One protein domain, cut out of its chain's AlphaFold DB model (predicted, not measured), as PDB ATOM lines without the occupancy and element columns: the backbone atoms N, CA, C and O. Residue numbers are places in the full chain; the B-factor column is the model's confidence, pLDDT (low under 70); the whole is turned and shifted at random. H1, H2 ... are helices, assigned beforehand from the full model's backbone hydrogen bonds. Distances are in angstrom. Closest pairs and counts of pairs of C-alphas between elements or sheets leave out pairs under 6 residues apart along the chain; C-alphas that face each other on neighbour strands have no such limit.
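This is residues 20 to 74 of the 125 residues of the protein "Acyl-CoA_dh_N domain-containing protein" of Deltaproteobacteria bacterium (UniProt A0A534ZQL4). Two helices of similar length make a wide, open V: the last residue of H1 comes near H2 close to that helix's own end, and their other ends point away from each other. The link between them, residues 36 to 44, runs along beside H2 to reach its far end, and H2 then folds back to the corner, from which the loop of residues 62 to 74 leads off. Residues 20 to 27 of H1 stick out. The printed part has 55 residues with two named helices, H1 then H2, and no named strand; its class is all helix, with 33 residues in the helices. It is loose, with a radius of gyration of the C-alphas of 13.6 A, and flat, spanning 41 by 25 by 13 A.

Find C-alpha 20 at (178.290, 213.574, 254.587); from there H1, residues 20 to 35, runs 22.6 A to C-alpha 35 at (162.021, 211.325, 270.087). Go on to C-alpha 45 at (166.032, 210.632, 292.091), where H2, residues 45 to 61, begins; it is 24.3 A long.

Look at His 35 and Thr 58: their C-alphas, the closest of H1 and H2, are 7.6 A apart, and the helices are close but not clearly touching. They run opposite ways at a steep tilt of 48 degrees. In both helices every O i to N i+4 pair is within hydrogen-bond range.

The C-alphas of Ala 20 and Ser 44 are the two farthest apart, at 41.5 A. The printed part has no cut, and the link from H1 to H2 is short. In this model the mean pLDDT of the printed part is 81.1; look for values under 70 at residues 40 to 42 and 68 to 74.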
ATOM      1  N   ALA A  20     178.750 214.809 253.955       80.25
ATOM      2  CA  ALA A  20     178.290 213.574 254.587       80.25
ATOM      3  C   ALA A  20     177.986 213.766 256.084       80.25
ATOM      4  O   ALA A  20     176.984 213.258 256.585       80.25
ATOM      5  N   GLU A  21     178.816 214.535 256.790       82.12
ATOM      6  CA  GLU A  21     178.592 214.870 258.199       82.12
ATOM      7  C   GLU A  21     177.376 215.784 258.373       82.12
ATOM      8  O   GLU A  21     176.597 215.587 259.305       82.12
ATOM      9  N   GLU A  22     177.150 216.731 257.457       88.00
ATOM     10  CA  GLU A  22     175.967 217.599 257.499       88.00
ATOM     11  C   GLU A  22     174.668 216.820 257.229       88.00
ATOM     12  O   GLU A  22     173.654 217.042 257.903       88.00
ATOM     13  N   ALA A  23     174.695 215.857 256.301       85.88
ATOM     14  CA  ALA A  23     173.568 214.962 256.043       85.88
ATOM     15  C   ALA A  23     173.232 214.114 257.280       85.88
ATOM     16  O   ALA A  23     172.081 214.084 257.720       85.88
ATOM     17  N   PHE A  24     174.244 213.508 257.908       84.25
ATOM     18  CA  PHE A  24     174.062 212.764 259.152       84.25
ATOM     19  C   PHE A  24     173.551 213.648 260.295       84.25
ATOM     20  O   PHE A  24     172.649 213.260 261.039       84.25
ATOM     21  N   ARG A  25     174.091 214.862 260.431       88.31
ATOM     22  CA  ARG A  25     173.643 215.824 261.443       88.31
ATOM     23  C   ARG A  25     172.172 216.180 261.256       88.31
ATOM     24  O   ARG A  25     171.444 216.317 262.239       88.31
ATOM     25  N   SER A  26     171.740 216.329 260.008       90.06
ATOM     26  CA  SER A  26     170.350 216.617 259.660       90.06
ATOM     27  C   SER A  26     169.428 215.452 260.015       90.06
ATOM     28  O   SER A  26     168.388 215.676 260.637       90.06
ATOM     29  N   GLU A  27     169.838 214.217 259.712       88.62
ATOM     30  CA  GLU A  27     169.115 212.998 260.096       88.62
ATOM     31  C   GLU A  27     168.984 212.877 261.622       88.62
ATOM     32  O   GLU A  27     167.880 212.723 262.146       88.62
ATOM     33  N   LEU A  28     170.094 213.036 262.350       88.19
ATOM     34  CA  LEU A  28     170.113 212.984 263.813       88.19
ATOM     35  C   LEU A  28     169.206 214.054 264.424       88.19
ATOM     36  O   LEU A  28     168.462 213.780 265.361       88.19
ATOM     37  N   ARG A  29     169.246 215.283 263.902       90.25
ATOM     38  CA  ARG A  29     168.386 216.370 264.385       90.25
ATOM     39  C   ARG A  29     166.912 216.089 264.144       90.25
ATOM     40  O   ARG A  29     166.110 216.400 265.018       90.25
ATOM     41  N   ALA A  30     166.556 215.544 262.982       91.62
ATOM     42  CA  ALA A  30     165.179 215.156 262.703       91.62
ATOM     43  C   ALA A  30     164.706 214.106 263.710       91.62
ATOM     44  O   ALA A  30     163.716 214.332 264.396       91.62
ATOM     45  N   TRP A  31     165.496 213.052 263.904       89.62
ATOM     46  CA  TRP A  31     165.175 212.004 264.863       89.62
ATOM     47  C   TRP A  31     165.074 212.532 266.305       89.62
ATOM     48  O   TRP A  31     164.111 212.255 267.012       89.62
ATOM     49  N   LEU A  32     166.020 213.362 266.756       88.81
ATOM     50  CA  LEU A  32     165.972 213.926 268.108       88.81
ATOM     51  C   LEU A  32     164.732 214.799 268.332       88.81
ATOM     52  O   LEU A  32     164.161 214.755 269.417       88.81
ATOM     53  N   ARG A  33     164.280 215.566 267.333       88.44
ATOM     54  CA  ARG A  33     163.053 216.369 267.474       88.44
ATOM     55  C   ARG A  33     161.816 215.511 267.729       88.44
ATOM     56  O   ARG A  33     160.952 215.937 268.491       88.44
ATOM     57  N   ASP A  34     161.762 214.331 267.123       88.69
ATOM     58  CA  ASP A  34     160.605 213.442 267.214       88.69
ATOM     59  C   ASP A  34     160.637 212.578 268.483       88.69
ATOM     60  O   ASP A  34     159.590 212.191 269.000       88.69
ATOM     61  N   HIS A  35     161.833 212.297 269.010       86.69
ATOM     62  CA  HIS A  35     162.021 211.325 270.087       86.69
ATOM     63  C   HIS A  35     162.415 211.922 271.445       86.69
ATOM     64  O   HIS A  35     162.227 211.247 272.459       86.69
ATOM     65  N   VAL A  36     162.952 213.148 271.511       86.44
ATOM     66  CA  VAL A  36     163.388 213.747 272.785       86.44
ATOM     67  C   VAL A  36     162.182 214.027 273.692       86.44
ATOM     68  O   VAL A  36     161.276 214.774 273.304       86.44
ATOM     69  N   PRO A  37     162.167 213.492 274.928       79.00
ATOM     70  CA  PRO A  37     161.145 213.841 275.903       79.00
ATOM     71  C   PRO A  37     161.273 215.326 276.266       79.00
ATOM     72  O   PRO A  37     162.314 215.782 276.731       79.00
ATOM     73  N   ARG A  38     160.201 216.100 276.047       77.62
ATOM     74  CA  ARG A  38     160.184 217.562 276.271       77.62
ATOM     75  C   ARG A  38     160.288 217.967 277.743       77.62
ATOM     76  O   ARG A  38     160.565 219.124 278.040       77.62
ATOM     77  N   SER A  39     160.034 217.038 278.656       72.50
ATOM     78  CA  SER A  39     160.168 217.241 280.090       72.50
ATOM     79  C   SER A  39     160.524 215.913 280.742       72.50
ATOM     80  O   SER A  39     159.925 214.885 280.424       72.50
ATOM     81  N   MET A  40     161.508 215.944 281.637       66.94
ATOM     82  CA  MET A  40     161.844 214.820 282.501       66.94
ATOM     83  C   MET A  40     161.190 215.088 283.858       66.94
ATOM     84  O   MET A  40     161.528 216.087 284.498       66.94
ATOM     85  N   PRO A  41     160.234 214.259 284.305       63.31
ATOM     86  CA  PRO A  41     159.573 214.468 285.583       63.31
ATOM     87  C   PRO A  41     160.536 214.118 286.727       63.31
ATOM     88  O   PRO A  41     160.618 212.971 287.157       63.31
ATOM     89  N   ALA A  42     161.280 215.104 287.229       62.72
ATOM     90  CA  ALA A  42     162.184 214.927 288.363       62.72
ATOM     91  C   ALA A  42     161.497 215.360 289.667       62.72
ATOM     92  O   ALA A  42     161.733 216.441 290.196       62.72
ATOM     93  N   THR A  43     160.598 214.516 290.177       74.56
ATOM     94  CA  THR A  43     160.027 214.665 291.534       74.56
ATOM     95  C   THR A  43     160.847 213.911 292.587       74.56
ATOM     96  O   THR A  43     160.710 214.174 293.777       74.56
ATOM     97  N   SER A  44     161.696 212.969 292.161       85.69
ATOM     98  CA  SER A  44     162.630 212.206 292.995       85.69
ATOM     99  C   SER A  44     163.764 211.622 292.140       85.69
ATOM    100  O   SER A  44     163.588 211.421 290.935       85.69
ATOM    101  N   LEU A  45     164.897 211.279 292.766       86.69
ATOM    102  CA  LEU A  45     166.032 210.632 292.091       86.69
ATOM    103  C   LEU A  45     165.638 209.296 291.436       86.69
ATOM    104  O   LEU A  45     166.089 208.977 290.342       86.69
ATOM    105  N   ALA A  46     164.767 208.515 292.082       87.56
ATOM    106  CA  ALA A  46     164.301 207.240 291.535       87.56
ATOM    107  C   ALA A  46     163.502 207.434 290.233       87.56
ATOM    108  O   ALA A  46     163.726 206.717 289.257       87.56
ATOM    109  N   ASN A  47     162.622 208.440 290.197       84.19
ATOM    110  CA  ASN A  47     161.833 208.764 289.006       84.19
ATOM    111  C   ASN A  47     162.720 209.285 287.869       84.19
ATOM    112  O   ASN A  47     162.512 208.933 286.709       84.19
ATOM    113  N   GLU A  48     163.741 210.076 288.201       85.50
ATOM    114  CA  GLU A  48     164.724 210.561 287.235       85.50
ATOM    115  C   GLU A  48     165.528 209.409 286.612       85.50
ATOM    116  O   GLU A  48     165.657 209.333 285.389       85.50
ATOM    117  N   VAL A  49     166.007 208.462 287.425       88.50
ATOM    118  CA  VAL A  49     166.745 207.285 286.942       88.50
ATOM    119  C   VAL A  49     165.885 206.422 286.018       88.50
ATOM    120  O   VAL A  49     166.368 205.983 284.972       88.50
ATOM    121  N   GLU A  50     164.616 206.188 286.353       88.12
ATOM    122  CA  GLU A  50     163.709 205.434 285.479       88.12
ATOM    123  C   GLU A  50     163.410 206.173 284.171       88.12
ATOM    124  O   GLU A  50     163.427 205.561 283.096       88.12
ATOM    125  N   ALA A  51     163.227 207.494 284.223       86.38
ATOM    126  CA  ALA A  51     163.067 208.309 283.025       86.38
ATOM    127  C   ALA A  51     164.323 208.247 282.131       86.38
ATOM    128  O   ALA A  51     164.212 208.062 280.916       86.38
ATOM    129  N   LEU A  52     165.525 208.309 282.717       88.06
ATOM    130  CA  LEU A  52     166.793 208.187 281.993       88.06
ATOM    131  C   LEU A  52     166.982 206.791 281.387       88.06
ATOM    132  O   LEU A  52     167.435 206.675 280.248       88.06
ATOM    133  N   ARG A  53     166.585 205.725 282.092       89.25
ATOM    134  CA  ARG A  53     166.569 204.353 281.550       89.25
ATOM    135  C   ARG A  53     165.602 204.230 280.377       89.25
ATOM    136  O   ARG A  53     165.933 203.604 279.371       89.25
ATOM    137  N   GLY A  54     164.420 204.835 280.483       88.44
ATOM    138  CA  GLY A  54     163.457 204.936 279.386       88.44
ATOM    139  C   GLY A  54     164.062 205.621 278.165       88.44
ATOM    140  O   GLY A  54     164.015 205.080 277.062       88.44
ATOM    141  N   TRP A  55     164.722 206.757 278.382       88.06
ATOM    142  CA  TRP A  55     165.405 207.498 277.330       88.06
ATOM    143  C   TRP A  55     166.536 206.699 276.665       88.06
ATOM    144  O   TRP A  55     166.610 206.620 275.438       88.06
ATOM    145  N   GLN A  56     167.377 206.028 277.456       87.94
ATOM    146  CA  GLN A  56     168.444 205.160 276.946       87.94
ATOM    147  C   GLN A  56     167.896 204.008 276.092       87.94
ATOM    148  O   GLN A  56     168.479 203.689 275.054       87.94
ATOM    149  N   ARG A  57     166.749 203.422 276.471       87.00
ATOM    150  CA  ARG A  57     166.065 202.406 275.653       87.00
ATOM    151  C   ARG A  57     165.638 202.977 274.301       87.00
ATOM    152  O   ARG A  57     165.943 202.361 273.282       87.00
ATOM    153  N   THR A  58     165.035 204.164 274.266       86.88
ATOM    154  CA  THR A  58     164.649 204.842 273.012       86.88
ATOM    155  C   THR A  58     165.855 205.103 272.108       86.88
ATOM    156  O   THR A  58     165.810 204.800 270.914       86.88
ATOM    157  N   LEU A  59     166.967 205.584 272.671       86.25
ATOM    158  CA  LEU A  59     168.216 205.785 271.930       86.25
ATOM    159  C   LEU A  59     168.778 204.476 271.363       86.25
ATOM    160  O   LEU A  59     169.223 204.445 270.212       86.25
ATOM    161  N   SER A  60     168.754 203.394 272.148       82.06
ATOM    162  CA  SER A  60     169.216 202.081 271.683       82.06
ATOM    163  C   SER A  60     168.319 201.508 270.582       82.06
ATOM    164  O   SER A  60     168.834 200.980 269.602       82.06
ATOM    165  N   GLY A  61     166.996 201.689 270.683       81.25
ATOM    166  CA  GLY A  61     166.037 201.249 269.668       81.25
ATOM    167  C   GLY A  61     166.200 201.998 268.344       81.25
ATOM    168  O   GLY A  61     166.049 201.407 267.280       81.25
ATOM    169  N   GLY A  62     166.582 203.276 268.399       78.25
ATOM    170  CA  GLY A  62     166.937 204.060 267.217       78.25
ATOM    171  C   GLY A  62     168.345 203.790 266.672       78.25
ATOM    172  O   GLY A  62     168.718 204.377 265.659       78.25
ATOM    173  N   GLY A  63     169.155 202.937 267.311       81.00
ATOM    174  CA  GLY A  63     170.542 202.692 266.898       81.00
ATOM    175  C   GLY A  63     171.443 203.929 267.015       81.00
ATOM    176  O   GLY A  63     172.417 204.055 266.273       81.00
ATOM    177  N   TRP A  64     171.095 204.861 267.909       79.81
ATOM    178  CA  TRP A  64     171.868 206.078 268.191       79.81
ATOM    179  C   TRP A  64     172.837 205.898 269.366       79.81
ATOM    180  O   TRP A  64     173.656 206.773 269.642       79.81
ATOM    181  N   VAL A  65     172.779 204.750 270.045       77.56
ATOM    182  CA  VAL A  65     173.782 204.330 271.030       77.56
ATOM    183  C   VAL A  65     174.893 203.580 270.312       77.56
ATOM    184  O   VAL A  65     174.631 202.673 269.531       77.56
ATOM    185  N   GLY A  66     176.146 203.942 270.593       72.19
ATOM    186  CA  GLY A  66     177.291 203.224 270.034       72.19
ATOM    187  C   GLY A  66     177.352 203.298 268.508       72.19
ATOM    188  O   GLY A  66     177.610 202.296 267.855       72.19
ATOM    189  N   ILE A  67     177.145 204.481 267.925       73.75
ATOM    190  CA  ILE A  67     177.201 204.716 266.467       73.75
ATOM    191  C   ILE A  67     178.543 204.241 265.881       73.75
ATOM    192  O   ILE A  67     178.602 203.717 264.775       73.75
ATOM    193  N   GLN A  68     179.609 204.349 266.674       67.94
ATOM    194  CA  GLN A  68     180.959 203.879 266.379       67.94
ATOM    195  C   GLN A  68     181.199 202.372 266.610       67.94
ATOM    196  O   GLN A  68     182.328 201.914 266.443       67.94
ATOM    197  N   TRP A  69     180.196 201.599 267.030       68.44
ATOM    198  CA  TRP A  69     180.322 200.151 267.208       68.44
ATOM    199  C   TRP A  69     179.939 199.417 265.920       68.44
ATOM    200  O   TRP A  69     179.053 199.865 265.188       68.44
ATOM    201  N   PRO A  70     180.570 198.266 265.628       67.56
ATOM    202  CA  PRO A  70     180.140 197.411 264.531       67.56
ATOM    203  C   PRO A  70     178.654 197.042 264.656       67.56
ATOM    204  O   PRO A  70     178.157 196.821 265.761       67.56
ATOM    205  N   ARG A  71     177.968 196.875 263.517       65.31
ATOM    206  CA  ARG A  71     176.558 196.430 263.466       65.31
ATOM    207  C   ARG A  71     176.297 195.138 264.245       65.31
ATOM    208  O   ARG A  71     175.217 194.976 264.802       65.31
ATOM    209  N   ALA A  72     177.300 194.263 264.349       64.94
ATOM    210  CA  ALA A  72     177.246 193.034 265.146       64.94
ATOM    211  C   ALA A  72     176.915 193.268 266.636       64.94
ATOM    212  O   ALA A  72     176.441 192.356 267.303       64.94
ATOM    213  N   TYR A  73     177.138 194.483 267.142       61.22
ATOM    214  CA  TYR A  73     176.863 194.883 268.522       61.22
ATOM    215  C   TYR A  73     175.722 195.908 268.634       61.22
ATOM    216  O   TYR A  73     175.547 196.511 269.687       61.22
ATOM    217  N   GLY A  74     174.956 196.119 267.556       59.97
ATOM    218  CA  GLY A  74     173.830 197.059 267.528       59.97
ATOM    219  C   GLY A  74     174.190 198.510 267.183       59.97
ATOM    220  O   GLY A  74     173.336 199.381 267.315       59.97
TER     221      GLY A  74